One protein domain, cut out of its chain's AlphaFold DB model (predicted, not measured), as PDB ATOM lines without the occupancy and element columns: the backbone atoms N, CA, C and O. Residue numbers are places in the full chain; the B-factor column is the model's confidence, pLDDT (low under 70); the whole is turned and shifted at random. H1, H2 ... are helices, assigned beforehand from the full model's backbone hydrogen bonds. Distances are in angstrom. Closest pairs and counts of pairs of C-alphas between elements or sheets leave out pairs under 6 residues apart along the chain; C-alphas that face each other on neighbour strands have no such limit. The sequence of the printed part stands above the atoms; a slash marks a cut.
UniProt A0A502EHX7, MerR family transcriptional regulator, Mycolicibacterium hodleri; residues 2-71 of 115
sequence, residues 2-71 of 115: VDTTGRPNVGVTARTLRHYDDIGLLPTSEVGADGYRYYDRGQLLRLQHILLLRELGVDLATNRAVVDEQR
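AT A GLANCE: This is residues 2 to 71 of the 115 residues of the protein "MerR family transcriptional regulator" of Mycolicibacterium hodleri (UniProt A0A502EHX7). The model is a helical hairpin, H2 and H3, with the shorter helix H1 set off from it and two long loops. One loop leads into H1; the other joins H1 to H2 and folds back on itself as a narrow tongue, residues 30 to 31 pairing with residues 37 to 38. The printed part has 70 residues with three named helices, in the order H1, H2, H3, and no named strand; the class is all helix, though just 34 residues are in named elements. The whole is compact, with a radius of gyration of the C-alphas of 12.2 A and spans of 34 by 23 by 19 A.

HOW THE PARTS SIT: Start at residues 2 to 13, which hold no named element, and go on to H1, residues 14 to 22, which touches no helix. Past the long link of 18 residues, whose short pairing is antiparallel, you reach H2, residues 41 to 55; H1 and H2 are apart. A tight link of 4 residues leads to H3, residues 60 to 69, which is apart from H1. H2 and H3 touch and form a helical hairpin; their closest C-alphas, those of Leu 53 and Asn 63, are 6.3 A apart. They run opposite ways at a steep tilt of 41 degrees. In H1, H2 and H3 every O i to N i+4 pair is within hydrogen-bond range.

IN THESE COORDINATES: Find C-alpha 14 at (133.565, 182.932, 230.157); from there H1 runs 12.2 A to C-alpha 22. H2 begins at C-alpha 41, (132.258, 167.103, 236.356), and runs 21.3 A to C-alpha 55. H3 runs 14.4 A from C-alpha 60 to C-alpha 69 at (135.931, 159.229, 220.804).

THE WHOLE: Look at Ala 33 and Gly 57 for the two C-alphas farthest apart, 37.3 A. The printed part has no cut, and its long link is H1 to H2. The mean pLDDT of the printed part is 74.7; residues 2 to 12 and residue 71 are under 70.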
ATOM      1  N   VAL A   2     131.619 175.335 240.778       42.59
ATOM      2  CA  VAL A   2     132.648 176.349 240.490       42.59
ATOM      3  C   VAL A   2     131.913 177.612 240.061       42.59
ATOM      4  O   VAL A   2     131.288 177.626 239.004       42.59
ATOM      5  N   ASP A   3     131.931 178.624 240.923       40.47
ATOM      6  CA  ASP A   3     131.395 179.955 240.641       40.47
ATOM      7  C   ASP A   3     132.304 180.647 239.612       40.47
ATOM      8  O   ASP A   3     133.531 180.608 239.722       40.47
ATOM      9  N   THR A   4     131.718 181.227 238.563       50.12
ATOM     10  CA  THR A   4     132.455 181.899 237.476       50.12
ATOM     11  C   THR A   4     132.884 183.328 237.832       50.12
ATOM     12  O   THR A   4     133.454 184.032 236.993       50.12
ATOM     13  N   THR A   5     132.679 183.759 239.076       46.66
ATOM     14  CA  THR A   5     133.044 185.090 239.555       46.66
ATOM     15  C   THR A   5     134.431 185.076 240.191       46.66
ATOM     16  O   THR A   5     134.607 184.816 241.375       46.66
ATOM     17  N   GLY A   6     135.434 185.439 239.387       43.25
ATOM     18  CA  GLY A   6     136.687 186.001 239.894       43.25
ATOM     19  C   GLY A   6     137.861 185.028 240.002       43.25
ATOM     20  O   GLY A   6     138.080 184.406 241.031       43.25
ATOM     21  N   ARG A   7     138.708 185.077 238.964       35.97
ATOM     22  CA  ARG A   7     140.045 184.466 238.800       35.97
ATOM     23  C   ARG A   7     140.049 183.009 238.305       35.97
ATOM     24  O   ARG A   7     139.914 182.081 239.096       35.97
ATOM     25  N   PRO A   8     140.261 182.791 236.991       41.19
ATOM     26  CA  PRO A   8     140.385 181.450 236.449       41.19
ATOM     27  C   PRO A   8     141.723 180.843 236.886       41.19
ATOM     28  O   PRO A   8     142.785 181.335 236.514       41.19
ATOM     29  N   ASN A   9     141.672 179.743 237.637       43.66
ATOM     30  CA  ASN A   9     142.854 178.938 237.970       43.66
ATOM     31  C   ASN A   9     143.377 178.121 236.761       43.66
ATOM     32  O   ASN A   9     144.305 177.334 236.884       43.66
ATOM     33  N   VAL A  10     142.774 178.308 235.583       49.47
ATOM     34  CA  VAL A  10     143.207 177.815 234.270       49.47
ATOM     35  C   VAL A  10     142.678 178.843 233.273       49.47
ATOM     36  O   VAL A  10     141.464 178.971 233.205       49.47
ATOM     37  N   GLY A  11     143.525 179.618 232.586       52.31
ATOM     38  CA  GLY A  11     143.220 180.860 231.834       52.31
ATOM     39  C   GLY A  11     142.137 180.838 230.731       52.31
ATOM     40  O   GLY A  11     142.360 181.324 229.626       52.31
ATOM     41  N   VAL A  12     140.943 180.323 231.016       66.25
ATOM     42  CA  VAL A  12     139.787 180.237 230.128       66.25
ATOM     43  C   VAL A  12     138.752 181.252 230.590       66.25
ATOM     44  O   VAL A  12     138.281 181.225 231.726       66.25
ATOM     45  N   THR A  13     138.402 182.179 229.704       72.56
ATOM     46  CA  THR A  13     137.391 183.203 229.990       72.56
ATOM     47  C   THR A  13     135.980 182.653 229.779       72.56
ATOM     48  O   THR A  13     135.772 181.746 228.971       72.56
ATOM     49  N   ALA A  14     134.973 183.263 230.412       74.94
ATOM     50  CA  ALA A  14     133.565 182.932 230.157       74.94
ATOM     51  C   ALA A  14     133.181 183.054 228.666       74.94
ATOM     52  O   ALA A  14     132.309 182.334 228.184       74.94
ATOM     53  N   ARG A  15     133.857 183.935 227.909       76.44
ATOM     54  CA  ARG A  15     133.700 184.055 226.450       76.44
ATOM     55  C   ARG A  15     134.176 182.797 225.720       76.44
ATOM     56  O   ARG A  15     133.511 182.369 224.786       76.44
ATOM     57  N   THR A  16     135.293 182.212 226.144       80.88
ATOM     58  CA  THR A  16     135.829 180.970 225.569       80.88
ATOM     59  C   THR A  16     134.907 179.787 225.853       80.88
ATOM     60  O   THR A  16     134.645 179.005 224.948       80.88
ATOM     61  N   LEU A  17     134.358 179.698 227.070       82.06
ATOM     62  CA  LEU A  17     133.385 178.657 227.420       82.06
ATOM     63  C   LEU A  17     132.120 178.749 226.561       82.06
ATOM     64  O   LEU A  17     131.716 177.750 225.982       82.06
ATOM     65  N   ARG A  18     131.552 179.955 226.404       81.19
ATOM     66  CA  ARG A  18     130.407 180.173 225.504       81.19
ATOM     67  C   ARG A  18     130.729 179.797 224.068       81.19
ATOM     68  O   ARG A  18     129.960 179.081 223.458       81.19
ATOM     69  N   HIS A  19     131.886 180.213 223.556       83.56
ATOM     70  CA  HIS A  19     132.284 179.846 222.202       83.56
ATOM     71  C   HIS A  19     132.368 178.326 222.017       83.56
ATOM     72  O   HIS A  19     131.924 177.825 220.992       83.56
ATOM     73  N   TYR A  20     132.910 177.592 222.995       87.31
ATOM     74  CA  TYR A  20     132.989 176.130 222.946       87.31
ATOM     75  C   TYR A  20     131.622 175.452 223.056       87.31
ATOM     76  O   TYR A  20     131.415 174.432 222.402       87.31
ATOM     77  N   ASP A  21     130.699 176.011 223.831       83.44
ATOM     78  CA  ASP A  21     129.300 175.574 223.886       83.44
ATOM     79  C   ASP A  21     128.578 175.842 222.552       83.44
ATOM     80  O   ASP A  21     127.993 174.927 221.982       83.44
ATOM     81  N   ASP A  22     128.729 177.042 221.978       84.06
ATOM     82  CA  ASP A  22     128.086 177.459 220.722       84.06
ATOM     83  C   ASP A  22     128.505 176.583 219.531       84.06
ATOM     84  O   ASP A  22     127.698 176.271 218.657       84.06
ATOM     85  N   ILE A  23     129.771 176.154 219.488       84.50
ATOM     86  CA  ILE A  23     130.242 175.210 218.466       84.50
ATOM     87  C   ILE A  23     129.913 173.752 218.831       84.50
ATOM     88  O   ILE A  23     130.177 172.856 218.035       84.50
ATOM     89  N   GLY A  24     129.394 173.466 220.027       82.19
ATOM     90  CA  GLY A  24     129.100 172.116 220.526       82.19
ATOM     91  C   GLY A  24     130.335 171.311 220.944       82.19
ATOM     92  O   GLY A  24     130.281 170.090 221.030       82.19
ATOM     93  N   LEU A  25     131.478 171.970 221.151       83.62
ATOM     94  CA  LEU A  25     132.708 171.328 221.626       83.62
ATOM     95  C   LEU A  25     132.620 171.011 223.121       83.62
ATOM     96  O   LEU A  25     133.168 170.004 223.569       83.62
ATOM     97  N   LEU A  26     131.923 171.857 223.880       84.75
ATOM     98  CA  LEU A  26     131.693 171.707 225.309       84.75
ATOM     99  C   LEU A  26     130.214 171.978 225.626       84.75
ATOM    100  O   LEU A  26     129.899 173.069 226.098       84.75
ATOM    101  N   PRO A  27     129.311 171.022 225.348       78.81
ATOM    102  CA  PRO A  27     127.888 171.228 225.581       78.81
ATOM    103  C   PRO A  27     127.611 171.413 227.076       78.81
ATOM    104  O   PRO A  27     128.059 170.608 227.900       78.81
ATOM    105  N   THR A  28     126.887 172.477 227.422       80.19
ATOM    106  CA  THR A  28     126.440 172.749 228.798       80.19
ATOM    107  C   THR A  28     125.604 171.585 229.351       80.19
ATOM    108  O   THR A  28     124.819 170.982 228.619       80.19
ATOM    109  N   SER A  29     125.757 171.252 230.638       76.12
ATOM    110  CA  SER A  29     124.921 170.221 231.283       76.12
ATOM    111  C   SER A  29     123.493 170.710 231.468       76.12
ATOM    112  O   SER A  29     122.535 169.965 231.297       76.12
ATOM    113  N   GLU A  30     123.375 171.976 231.857       75.88
ATOM    114  CA  GLU A  30     122.120 172.613 232.214       75.88
ATOM    115  C   GLU A  30     122.217 174.112 231.926       75.88
ATOM    116  O   GLU A  30     123.291 174.720 232.027       75.88
ATOM    117  N   VAL A  31     121.086 174.700 231.548       76.56
ATOM    118  CA  VAL A  31     120.907 176.148 231.471       76.56
ATOM    119  C   VAL A  31     119.914 176.518 232.563       76.56
ATOM    120  O   VAL A  31     118.762 176.090 232.515       76.56
ATOM    121  N   GLY A  32     120.372 177.277 233.557       75.50
ATOM    122  CA  GLY A  32     119.521 177.775 234.629       75.50
ATOM    123  C   GLY A  32     118.445 178.717 234.106       75.50
ATOM    124  O   GLY A  32     118.590 179.344 233.053       75.50
ATOM    125  N   ALA A  33     117.364 178.861 234.872       72.12
ATOM    126  CA  ALA A  33     116.265 179.778 234.557       72.12
ATOM    127  C   ALA A  33     116.703 181.259 234.497       72.12
ATOM    128  O   ALA A  33     116.023 182.097 233.912       72.12
ATOM    129  N   ASP A  34     117.851 181.567 235.088       72.69
ATOM    130  CA  ASP A  34     118.544 182.853 235.096       72.69
ATOM    131  C   ASP A  34     119.485 183.051 233.886       72.69
ATOM    132  O   ASP A  34     120.121 184.098 233.753       72.69
ATOM    133  N   GLY A  35     119.571 182.066 232.986       71.38
ATOM    134  CA  GLY A  35     120.429 182.089 231.801       71.38
ATOM    135  C   GLY A  35     121.886 181.706 232.072       71.38
ATOM    136  O   GLY A  35     122.726 181.811 231.169       71.38
ATOM    137  N   TYR A  36     122.208 181.255 233.289       72.62
ATOM    138  CA  TYR A  36     123.549 180.786 233.623       72.62
ATOM    139  C   TYR A  36     123.762 179.365 233.096       72.62
ATOM    140  O   TYR A  36     122.875 178.516 233.121       72.62
ATOM    141  N   ARG A  37     124.967 179.111 232.578       77.75
ATOM    142  CA  ARG A  37     125.373 177.798 232.063       77.75
ATOM    143  C   ARG A  37     126.091 177.024 233.153       77.75
ATOM    144  O   ARG A  37     127.084 177.518 233.696       77.75
ATOM    145  N   TYR A  38     125.624 175.814 233.426       79.50
ATOM    146  CA  TYR A  38     126.222 174.926 234.411       79.50
ATOM    147  C   TYR A  38     126.977 173.792 233.725       79.50
ATOM    148  O   TYR A  38     126.463 173.120 232.831       79.50
ATOM    149  N   TYR A  39     128.208 173.582 234.184       80.12
ATOM    150  CA  TYR A  39     129.082 172.506 233.735       80.12
ATOM    151  C   TYR A  39     129.264 171.517 234.880       80.12
ATOM    152  O   TYR A  39     129.747 171.881 235.959       80.12
ATOM    153  N   ASP A  40     128.879 170.268 234.651       80.88
ATOM    154  CA  ASP A  40     129.133 169.185 235.584       80.88
ATOM    155  C   ASP A  40     130.578 168.665 235.462       80.88
ATOM    156  O   ASP A  40     131.424 169.169 234.715       80.88
ATOM    157  N   ARG A  41     130.906 167.664 236.283       80.06
ATOM    158  CA  ARG A  41     132.258 167.103 236.356       80.06
ATOM    159  C   ARG A  41     132.737 166.554 235.006       80.06
ATOM    160  O   ARG A  41     133.928 166.650 234.719       80.06
ATOM    161  N   GLY A  42     131.844 165.981 234.202       80.31
ATOM    162  CA  GLY A  42     132.135 165.460 232.871       80.31
ATOM    163  C   GLY A  42     132.591 166.560 231.916       80.31
ATOM    164  O   GLY A  42     133.634 166.416 231.279       80.31
ATOM    165  N   GLN A  43     131.891 167.696 231.881       84.00
ATOM    166  CA  GLN A  43     132.290 168.849 231.068       84.00
ATOM    167  C   GLN A  43     133.589 169.461 231.582       84.00
ATOM    168  O   GLN A  43     134.430 169.842 230.777       84.00
ATOM    169  N   LEU A  44     133.817 169.527 232.897       83.38
ATOM    170  CA  LEU A  44     135.085 170.054 233.413       83.38
ATOM    171  C   LEU A  44     136.289 169.197 232.985       83.38
ATOM    172  O   LEU A  44     137.317 169.742 232.583       83.38
ATOM    173  N   LEU A  45     136.154 167.868 233.010       81.62
ATOM    174  CA  LEU A  45     137.182 166.951 232.501       81.62
ATOM    175  C   LEU A  45     137.371 167.102 230.987       81.62
ATOM    176  O   LEU A  45     138.497 167.180 230.497       81.62
ATOM    177  N   ARG A  46     136.264 167.210 230.248       84.69
ATOM    178  CA  ARG A  46     136.273 167.449 228.804       84.69
ATOM    179  C   ARG A  46     136.999 168.748 228.449       84.69
ATOM    180  O   ARG A  46     137.856 168.751 227.572       84.69
ATOM    181  N   LEU A  47     136.711 169.832 229.167       85.50
ATOM    182  CA  LEU A  47     137.379 171.123 229.017       85.50
ATOM    183  C   LEU A  47     138.884 171.000 229.264       85.50
ATOM    184  O   LEU A  47     139.671 171.509 228.474       85.50
ATOM    185  N   GLN A  48     139.292 170.312 230.330       83.25
ATOM    186  CA  GLN A  48     140.709 170.138 230.633       83.25
ATOM    187  C   GLN A  48     141.446 169.384 229.518       83.25
ATOM    188  O   GLN A  48     142.555 169.764 229.146       83.25
ATOM    189  N   HIS A  49     140.804 168.374 228.932       83.31
ATOM    190  CA  HIS A  49     141.350 167.643 227.794       83.31
ATOM    191  C   HIS A  49     141.457 168.514 226.527       83.31
ATOM    192  O   HIS A  49     142.505 168.521 225.879       83.31
ATOM    193  N   ILE A  50     140.433 169.323 226.227       85.50
ATOM    194  CA  ILE A  50     140.460 170.282 225.109       85.50
ATOM    195  C   ILE A  50     141.645 171.246 225.243       85.50
ATOM    196  O   ILE A  50     142.344 171.506 224.262       85.50
ATOM    197  N   LEU A  51     141.880 171.781 226.444       83.94
ATOM    198  CA  LEU A  51     142.974 172.725 226.692       83.94
ATOM    199  C   LEU A  51     144.344 172.067 226.530       83.94
ATOM    200  O   LEU A  51     145.200 172.640 225.863       83.94
ATOM    201  N   LEU A  52     144.520 170.853 227.059       82.25
ATOM    202  CA  LEU A  52     145.765 170.097 226.924       82.25
ATOM    203  C   LEU A  52     146.125 169.856 225.452       82.25
ATOM    204  O   LEU A  52     147.240 170.138 225.029       82.25
ATOM    205  N   LEU A  53     145.177 169.366 224.652       81.00
ATOM    206  CA  LEU A  53     145.410 169.112 223.229       81.00
ATOM    207  C   LEU A  53     145.754 170.401 222.468       81.00
ATOM    208  O   LEU A  53     146.623 170.394 221.599       81.00
ATOM    209  N   ARG A  54     145.124 171.524 222.831       83.50
ATOM    210  CA  ARG A  54     145.439 172.832 222.249       83.50
ATOM    211  C   ARG A  54     146.852 173.302 222.614       83.50
ATOM    212  O   ARG A  54     147.533 173.853 221.756       83.50
ATOM    213  N   GLU A  55     147.294 173.090 223.853       78.75
ATOM    214  CA  GLU A  55     148.671 173.392 224.278       78.75
ATOM    215  C   GLU A  55     149.706 172.532 223.540       78.75
ATOM    216  O   GLU A  55     150.798 173.006 223.241       78.75
ATOM    217  N   LEU A  56     149.338 171.305 223.161       77.50
ATOM    218  CA  LEU A  56     150.155 170.417 222.326       77.50
ATOM    219  C   LEU A  56     150.124 170.771 220.826       77.50
ATOM    220  O   LEU A  56     150.738 170.070 220.022       77.50
ATOM    221  N   GLY A  57     149.425 171.839 220.432       79.12
ATOM    222  CA  GLY A  57     149.351 172.301 219.045       79.12
ATOM    223  C   GLY A  57     148.352 171.543 218.167       79.12
ATOM    224  O   GLY A  57     148.367 171.715 216.950       79.12
ATOM    225  N   VAL A  58     147.474 170.726 218.757       79.00
ATOM    226  CA  VAL A  58     146.401 170.044 218.021       79.00
ATOM    227  C   VAL A  58     145.332 171.063 217.632       79.00
ATOM    228  O   VAL A  58     144.841 171.826 218.472       79.00
ATOM    229  N   ASP A  59     144.955 171.071 216.355       83.94
ATOM    230  CA  ASP A  59     143.908 171.948 215.846       83.94
ATOM    231  C   ASP A  59     142.530 171.591 216.432       83.94
ATOM    232  O   ASP A  59     142.284 170.486 216.919       83.94
ATOM    233  N   LEU A  60     141.601 172.547 216.390       80.69
ATOM    234  CA  LEU A  60     140.308 172.422 217.061       80.69
ATOM    235  C   LEU A  60     139.413 171.311 216.476       80.69
ATOM    236  O   LEU A  60     138.586 170.761 217.206       80.69
ATOM    237  N   ALA A  61     139.558 170.979 215.189       80.12
ATOM    238  CA  ALA A  61     138.756 169.940 214.543       80.12
ATOM    239  C   ALA A  61     139.235 168.546 214.968       80.12
ATOM    240  O   ALA A  61     138.425 167.720 215.391       80.12
ATOM    241  N   THR A  62     140.550 168.323 214.957       79.81
ATOM    242  CA  THR A  62     141.160 167.088 215.468       79.81
ATOM    243  C   THR A  62     140.902 166.920 216.966       79.81
ATOM    244  O   THR A  62     140.547 165.837 217.425       79.81
ATOM    245  N   ASN A  63     140.997 168.009 217.735       81.88
ATOM    246  CA  ASN A  63     140.700 168.030 219.168       81.88
ATOM    247  C   ASN A  63     139.278 167.526 219.460       81.88
ATOM    248  O   ASN A  63     139.100 166.652 220.304       81.88
ATOM    249  N   ARG A  64     138.279 167.999 218.699       82.19
ATOM    250  CA  ARG A  64     136.896 167.520 218.819       82.19
ATOM    251  C   ARG A  64     136.789 166.012 218.624       82.19
ATOM    252  O   ARG A  64     136.223 165.351 219.487       82.19
ATOM    253  N   ALA A  65     137.335 165.485 217.528       81.19
ATOM    254  CA  ALA A  65     137.258 164.058 217.220       81.19
ATOM    255  C   ALA A  65     137.869 163.205 218.345       81.19
ATOM    256  O   ALA A  65     137.236 162.277 218.841       81.19
ATOM    257  N   VAL A  66     139.054 163.592 218.826       80.44
ATOM    258  CA  VAL A  66     139.753 162.889 219.912       80.44
ATOM    259  C   VAL A  66     138.960 162.929 221.222       80.44
ATOM    260  O   VAL A  66     138.919 161.948 221.963       80.44
ATOM    261  N   VAL A  67     138.332 164.063 221.530       80.81
ATOM    262  CA  VAL A  67     137.540 164.237 222.752       80.81
ATOM    263  C   VAL A  67     136.200 163.492 222.670       80.81
ATOM    264  O   VAL A  67     135.745 162.967 223.686       80.81
ATOM    265  N   ASP A  68     135.580 163.418 221.491       81.44
ATOM    266  CA  ASP A  68     134.316 162.703 221.265       81.44
ATOM    267  C   ASP A  68     134.484 161.177 221.262       81.44
ATOM    268  O   ASP A  68     133.595 160.458 221.718       81.44
ATOM    269  N   GLU A  69     135.632 160.668 220.816       79.25
ATOM    270  CA  GLU A  69     135.931 159.229 220.804       79.25
ATOM    271  C   GLU A  69     136.327 158.671 222.185       79.25
ATOM    272  O   GLU A  69     136.311 157.454 222.410       79.25
ATOM    273  N   GLN A  70     136.663 159.532 223.150       71.06
ATOM    274  CA  GLN A  70     137.100 159.093 224.471       71.06
ATOM    275  C   GLN A  70     135.945 158.658 225.377       71.06
ATOM    276  O   GLN A  70     135.231 159.466 225.967       71.06
ATOM    277  N   ARG A  71     135.849 157.343 225.604       66.25
ATOM    278  CA  ARG A  71     134.901 156.746 226.561       66.25
ATOM    279  C   ARG A  71     135.232 156.995 228.036       66.25
ATOM    280  O   ARG A  71     134.318 156.957 228.852       66.25
TER     281      ARG A  71